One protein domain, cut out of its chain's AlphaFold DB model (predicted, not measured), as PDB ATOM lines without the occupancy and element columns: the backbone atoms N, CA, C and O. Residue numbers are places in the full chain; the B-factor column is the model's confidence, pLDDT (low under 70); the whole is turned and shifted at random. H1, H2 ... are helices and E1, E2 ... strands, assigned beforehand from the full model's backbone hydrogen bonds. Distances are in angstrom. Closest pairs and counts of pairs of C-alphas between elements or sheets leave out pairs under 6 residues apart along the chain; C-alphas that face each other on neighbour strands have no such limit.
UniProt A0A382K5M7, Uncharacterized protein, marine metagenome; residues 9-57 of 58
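What this domain is: This is residues 9 to 57 of the 58 residues of an uncharacterized protein of marine metagenome (UniProt A0A382K5M7). A single three-stranded antiparallel sheet, E1, E2 and E3 side by side, makes a twisted slab, and after it the chain reaches away to one helix, H1, set off beyond the end of E3. Residues 45 to 51, of which 46 to 51 belong to H1, stand free of the rest. The printed part has 49 residues, with three named strands and then one named helix; the sheet's order is E1, E2, E3, a meander, each strand the antiparallel neighbour of the one before, and the class is mixed, helices and strands. The whole is loose, with a radius of gyration of the C-alphas of 13.6 A, and flat, spanning 40 by 25 by 11 A.

How they stand to each other: E1, residues 9 to 14, is an edge strand and forms a hairpin with E2, residues 22 to 29, at 163 degrees between their directions. N 10 and O 27 are within hydrogen-bond range at 3.0 A, and the C-alphas of Asp 12 and Thr 26 face each other at 4.4 A. E2, the inner strand, forms a second hairpin with E3, residues 36 to 42, at 159 degrees; N 28 and O 37 are 2.8 A apart. The sheet is twisted, its C-alphas lying up to 4.0 A off their best plane. H1, residues 46 to 56, is not on the sheet, and it is apart from E1 and E2. In H1, 6 of 7 O i to N i+4 pairs are within hydrogen-bond range.

Where its parts are: E1 begins at C-alpha 9, (189.404, 266.482, 241.724), and is 14.9 A long. E2 measures 20.2 A and E3 19.3 A from first to last C-alpha. H1, 15.5 A long, ends at C-alpha 56, (168.665, 270.119, 234.001).

The domain as a whole: The C-alphas farthest apart, those of Asn 32 and Val 47, are 40.5 A apart. The printed part has no cut. The link from E3 to H1 is tight, and those from E1 to E2 and from E2 to E3 are short. Mean pLDDT of the printed part is 87.7, and residues 46 to 57 are under 70.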
ATOM      1  N   TRP A   9     190.073 265.269 241.265       98.38
ATOM      2  CA  TRP A   9     189.404 266.482 241.724       98.38
ATOM      3  C   TRP A   9     189.852 266.850 243.140       98.38
ATOM      4  O   TRP A   9     189.815 266.010 244.043       98.38
ATOM      5  N   LYS A  10     190.312 268.091 243.324       97.62
ATOM      6  CA  LYS A  10     190.788 268.591 244.622       97.62
ATOM      7  C   LYS A  10     189.783 269.523 245.278       97.62
ATOM      8  O   LYS A  10     189.453 269.318 246.442       97.62
ATOM      9  N   ALA A  11     189.338 270.539 244.547       97.50
ATOM     10  CA  ALA A  11     188.441 271.557 245.067       97.50
ATOM     11  C   ALA A  11     187.696 272.254 243.931       97.50
ATOM     12  O   ALA A  11     188.207 272.343 242.814       97.50
ATOM     13  N   ASP A  12     186.525 272.780 244.270       98.00
ATOM     14  CA  ASP A  12     185.856 273.828 243.514       98.00
ATOM     15  C   ASP A  12     185.879 275.102 244.356       98.00
ATOM     16  O   ASP A  12     185.609 275.066 245.562       98.00
ATOM     17  N   HIS A  13     186.196 276.221 243.719       96.81
ATOM     18  CA  HIS A  13     186.157 277.542 244.326       96.81
ATOM     19  C   HIS A  13     185.158 278.409 243.564       96.81
ATOM     20  O   HIS A  13     185.328 278.645 242.368       96.81
ATOM     21  N   ASP A  14     184.117 278.870 244.261       96.50
ATOM     22  CA  ASP A  14     183.223 279.918 243.763       96.50
ATOM     23  C   ASP A  14     184.009 281.233 243.700       96.50
ATOM     24  O   ASP A  14     184.524 281.705 244.714       96.50
ATOM     25  N   ILE A  15     184.120 281.786 242.495       96.69
ATOM     26  CA  ILE A  15     184.816 283.043 242.192       96.69
ATOM     27  C   ILE A  15     183.864 284.057 241.549       96.69
ATOM     28  O   ILE A  15     184.304 285.053 240.977       96.69
ATOM     29  N   ASN A  16     182.549 283.847 241.650       94.06
ATOM     30  CA  ASN A  16     181.550 284.676 240.979       94.06
ATOM     31  C   ASN A  16     181.595 286.151 241.411       94.06
ATOM     32  O   ASN A  16     181.264 287.043 240.631       94.06
ATOM     33  N   HIS A  17     182.029 286.434 242.639       94.31
ATOM     34  CA  HIS A  17     182.212 287.807 243.118       94.31
ATOM     35  C   HIS A  17     183.622 288.367 242.868       94.31
ATOM     36  O   HIS A  17     183.846 289.553 243.101       94.31
ATOM     37  N   GLU A  18     184.561 287.532 242.425       95.50
ATOM     38  CA  GLU A  18     185.987 287.862 242.304       95.50
ATOM     39  C   GLU A  18     186.435 288.031 240.846       95.50
ATOM     40  O   GLU A  18     187.352 288.803 240.576       95.50
ATOM     41  N   ASP A  19     185.771 287.353 239.907       95.38
ATOM     42  CA  ASP A  19     186.064 287.401 238.474       95.38
ATOM     43  C   ASP A  19     184.851 287.916 237.679       95.38
ATOM     44  O   ASP A  19     183.701 287.693 238.057       95.38
ATOM     45  N   GLU A  20     185.073 288.638 236.578       94.12
ATOM     46  CA  GLU A  20     183.992 289.192 235.740       94.12
ATOM     47  C   GLU A  20     183.473 288.203 234.683       94.12
ATOM     48  O   GLU A  20     182.339 288.328 234.224       94.12
ATOM     49  N   THR A  21     184.286 287.219 234.298       94.44
ATOM     50  CA  THR A  21     184.041 286.293 233.180       94.44
ATOM     51  C   THR A  21     183.652 284.894 233.652       94.44
ATOM     52  O   THR A  21     182.877 284.219 232.976       94.44
ATOM     53  N   TYR A  22     184.159 284.455 234.804       95.44
ATOM     54  CA  TYR A  22     183.980 283.104 235.335       95.44
ATOM     55  C   TYR A  22     183.278 283.119 236.702       95.44
ATOM     56  O   TYR A  22     183.414 284.067 237.470       95.44
ATOM     57  N   GLU A  23     182.486 282.086 236.995       96.06
ATOM     58  CA  GLU A  23     181.774 281.940 238.280       96.06
ATOM     59  C   GLU A  23     182.417 280.916 239.211       96.06
ATOM     60  O   GLU A  23     182.255 280.997 240.423       96.06
ATOM     61  N   MET A  24     183.175 279.968 238.668       96.62
ATOM     62  CA  MET A  24     183.799 278.913 239.457       96.62
ATOM     63  C   MET A  24     185.100 278.462 238.801       96.62
ATOM     64  O   MET A  24     185.220 278.452 237.575       96.62
ATOM     65  N   VAL A  25     186.060 278.046 239.617       98.25
ATOM     66  CA  VAL A  25     187.250 277.325 239.167       98.25
ATOM     67  C   VAL A  25     187.327 275.971 239.865       98.25
ATOM     68  O   VAL A  25     187.242 275.885 241.089       98.25
ATOM     69  N   THR A  26     187.491 274.907 239.085       98.38
ATOM     70  CA  THR A  26     187.744 273.549 239.576       98.38
ATOM     71  C   THR A  26     189.236 273.257 239.485       98.38
ATOM     72  O   THR A  26     189.805 273.266 238.389       98.38
ATOM     73  N   ASN A  27     189.869 272.946 240.615       98.19
ATOM     74  CA  ASN A  27     191.259 272.507 240.648       98.19
ATOM     75  C   ASN A  27     191.339 270.983 240.507       98.19
ATOM     76  O   ASN A  27     190.764 270.215 241.292       98.19
ATOM     77  N   LEU A  28     192.117 270.550 239.521       98.31
ATOM     78  CA  LEU A  28     192.412 269.156 239.230       98.31
ATOM     79  C   LEU A  28     193.920 268.915 239.328       98.31
ATOM     80  O   LEU A  28     194.723 269.726 238.874       98.31
ATOM     81  N   GLU A  29     194.323 267.770 239.869       97.94
ATOM     82  CA  GLU A  29     195.739 267.420 240.023       97.94
ATOM     83  C   GLU A  29     196.021 266.019 239.486       97.94
ATOM     84  O   GLU A  29     195.267 265.073 239.717       97.94
ATOM     85  N   CYS A  30     197.137 265.867 238.777       98.06
ATOM     86  CA  CYS A  30     197.607 264.561 238.340       98.06
ATOM     87  C   CYS A  30     198.429 263.891 239.453       98.06
ATOM     88  O   CYS A  30     199.505 264.395 239.779       98.06
ATOM     89  N   PRO A  31     198.039 262.711 239.962       97.50
ATOM     90  CA  PRO A  31     198.783 262.039 241.032       97.50
ATOM     91  C   PRO A  31     200.143 261.478 240.591       97.50
ATOM     92  O   PRO A  31     200.954 261.109 241.431       97.50
ATOM     93  N   ASN A  32     200.386 261.364 239.280       98.19
ATOM     94  CA  ASN A  32     201.591 260.741 238.728       98.19
ATOM     95  C   ASN A  32     202.700 261.755 238.407       98.19
ATOM     96  O   ASN A  32     203.861 261.531 238.721       98.19
ATOM     97  N   CYS A  33     202.350 262.868 237.758       97.44
ATOM     98  CA  CYS A  33     203.328 263.891 237.359       97.44
ATOM     99  C   CYS A  33     203.152 265.228 238.084       97.44
ATOM    100  O   CYS A  33     203.875 266.172 237.777       97.44
ATOM    101  N   TYR A  34     202.183 265.320 239.000       96.00
ATOM    102  CA  TYR A  34     201.906 266.501 239.824       96.00
ATOM    103  C   TYR A  34     201.598 267.778 239.031       96.00
ATOM    104  O   TYR A  34     201.685 268.883 239.554       96.00
ATOM    105  N   SER A  35     201.214 267.642 237.757       96.94
ATOM    106  CA  SER A  35     200.632 268.752 237.006       96.94
ATOM    107  C   SER A  35     199.290 269.137 237.625       96.94
ATOM    108  O   SER A  35     198.441 268.265 237.823       96.94
ATOM    109  N   ALA A  36     199.099 270.431 237.865       96.94
ATOM    110  CA  ALA A  36     197.817 271.017 238.234       96.94
ATOM    111  C   ALA A  36     197.109 271.572 236.990       96.94
ATOM    112  O   ALA A  36     197.759 272.006 236.032       96.94
ATOM    113  N   VAL A  37     195.782 271.519 236.991       97.00
ATOM    114  CA  VAL A  37     194.912 272.073 235.954       97.00
ATOM    115  C   VAL A  37     193.771 272.808 236.639       97.00
ATOM    116  O   VAL A  37     193.022 272.198 237.399       97.00
ATOM    117  N   ASP A  38     193.612 274.080 236.297       97.81
ATOM    118  CA  ASP A  38     192.480 274.895 236.720       97.81
ATOM    119  C   ASP A  38     191.475 274.972 235.572       97.81
ATOM    120  O   ASP A  38     191.817 275.360 234.449       97.81
ATOM    121  N   VAL A  39     190.244 274.539 235.834       97.19
ATOM    122  CA  VAL A  39     189.149 274.547 234.861       97.19
ATOM    123  C   VAL A  39     188.160 275.625 235.265       97.19
ATOM    124  O   VAL A  39     187.512 275.514 236.299       97.19
ATOM    125  N   TYR A  40     188.044 276.666 234.446       96.56
ATOM    126  CA  TYR A  40     187.170 277.799 234.721       96.56
ATOM    127  C   TYR A  40     185.796 277.598 234.083       96.56
ATOM    128  O   TYR A  40     185.687 277.408 232.867       96.56
ATOM    129  N   LEU A  41     184.750 277.658 234.904       94.88
ATOM    130  CA  LEU A  41     183.362 277.676 234.464       94.88
ATOM    131  C   LEU A  41     182.976 279.123 234.126       94.88
ATOM    132  O   LEU A  41     182.978 279.970 235.026       94.88
ATOM    133  N   PRO A  42     182.694 279.449 232.851       93.94
ATOM    134  CA  PRO A  42     182.259 280.790 232.481       93.94
ATOM    135  C   PRO A  42     180.938 281.128 233.160       93.94
ATOM    136  O   PRO A  42     180.065 280.268 233.283       93.94
ATOM    137  N   LYS A  43     180.776 282.401 233.525       91.50
ATOM    138  CA  LYS A  43     179.473 282.928 233.915       91.50
ATOM    139  C   LYS A  43     178.512 282.685 232.769       91.50
ATOM    140  O   LYS A  43     178.786 283.046 231.620       91.50
ATOM    141  N   THR A  44     177.379 282.079 233.076       83.56
ATOM    142  CA  THR A  44     176.313 281.992 232.085       83.56
ATOM    143  C   THR A  44     175.676 283.368 231.927       83.56
ATOM    144  O   THR A  44     175.471 284.100 232.896       83.56
ATOM    145  N   SER A  45     175.359 283.755 230.690       72.12
ATOM    146  CA  SER A  45     174.469 284.899 230.500       72.12
ATOM    147  C   SER A  45     173.111 284.577 231.138       72.12
ATOM    148  O   SER A  45     172.734 283.407 231.238       72.12
ATOM    149  N   GLU A  46     172.319 285.581 231.530       64.25
ATOM    150  CA  GLU A  46     170.978 285.322 232.090       64.25
ATOM    151  C   GLU A  46     170.087 284.462 231.167       64.25
ATOM    152  O   GLU A  46     169.154 283.799 231.628       64.25
ATOM    153  N   VAL A  47     170.360 284.474 229.856       65.12
ATOM    154  CA  VAL A  47     169.678 283.649 228.849       65.12
ATOM    155  C   VAL A  47     170.157 282.198 228.920       65.12
ATOM    156  O   VAL A  47     169.330 281.283 228.953       65.12
ATOM    157  N   ASP A  48     171.467 281.981 229.015       67.06
ATOM    158  CA  ASP A  48     172.062 280.644 229.099       67.06
ATOM    159  C   ASP A  48     171.758 279.968 230.438       67.06
ATOM    160  O   ASP A  48     171.465 278.773 230.461       67.06
ATOM    161  N   HIS A  49     171.718 280.726 231.539       65.25
ATOM    162  CA  HIS A  49     171.377 280.196 232.860       65.25
ATOM    163  C   HIS A  49     169.944 279.643 232.879       65.25
ATOM    164  O   HIS A  49     169.693 278.566 233.419       65.25
ATOM    165  N   LYS A  50     168.998 280.336 232.225       60.97
ATOM    166  CA  LYS A  50     167.606 279.873 232.087       60.97
ATOM    167  C   LYS A  50     167.502 278.621 231.223       60.97
ATOM    168  O   LYS A  50     166.737 277.724 231.568       60.97
ATOM    169  N   LEU A  51     168.265 278.541 230.132       66.06
ATOM    170  CA  LEU A  51     168.293 277.363 229.261       66.06
ATOM    171  C   LEU A  51     168.930 276.161 229.967       66.06
ATOM    172  O   LEU A  51     168.348 275.078 229.962       66.06
ATOM    173  N   TRP A  52     170.066 276.348 230.643       67.19
ATOM    174  CA  TRP A  52     170.723 275.299 231.424       67.19
ATOM    175  C   TRP A  52     169.811 274.764 232.530       67.19
ATOM    176  O   TRP A  52     169.588 273.553 232.602       67.19
ATOM    177  N   SER A  53     169.219 275.659 233.331       65.38
ATOM    178  CA  SER A  53     168.270 275.292 234.385       65.38
ATOM    179  C   SER A  53     167.029 274.592 233.823       65.38
ATOM    180  O   SER A  53     166.618 273.576 234.372       65.38
ATOM    181  N   ALA A  54     166.464 275.056 232.703       61.50
ATOM    182  CA  ALA A  54     165.323 274.402 232.057       61.50
ATOM    183  C   ALA A  54     165.651 272.995 231.528       61.50
ATOM    184  O   ALA A  54     164.767 272.144 231.472       61.50
ATOM    185  N   THR A  55     166.908 272.745 231.158       60.75
ATOM    186  CA  THR A  55     167.348 271.457 230.596       60.75
ATOM    187  C   THR A  55     167.793 270.461 231.680       60.75
ATOM    188  O   THR A  55     167.767 269.256 231.440       60.75
ATOM    189  N   HIS A  56     168.170 270.938 232.877       65.38
ATOM    190  CA  HIS A  56     168.665 270.119 234.001       65.38
ATOM    191  C   HIS A  56     167.718 270.053 235.213       65.38
ATOM    192  O   HIS A  56     168.069 269.454 236.233       65.38
ATOM    193  N   LEU A  57     166.509 270.616 235.115       53.19
ATOM    194  CA  LEU A  57     165.412 270.297 236.028       53.19
ATOM    195  C   LEU A  57     165.005 268.831 235.803       53.19
ATOM    196  O   LEU A  57     164.468 268.484 234.753       53.19
TER     197      LEU A  57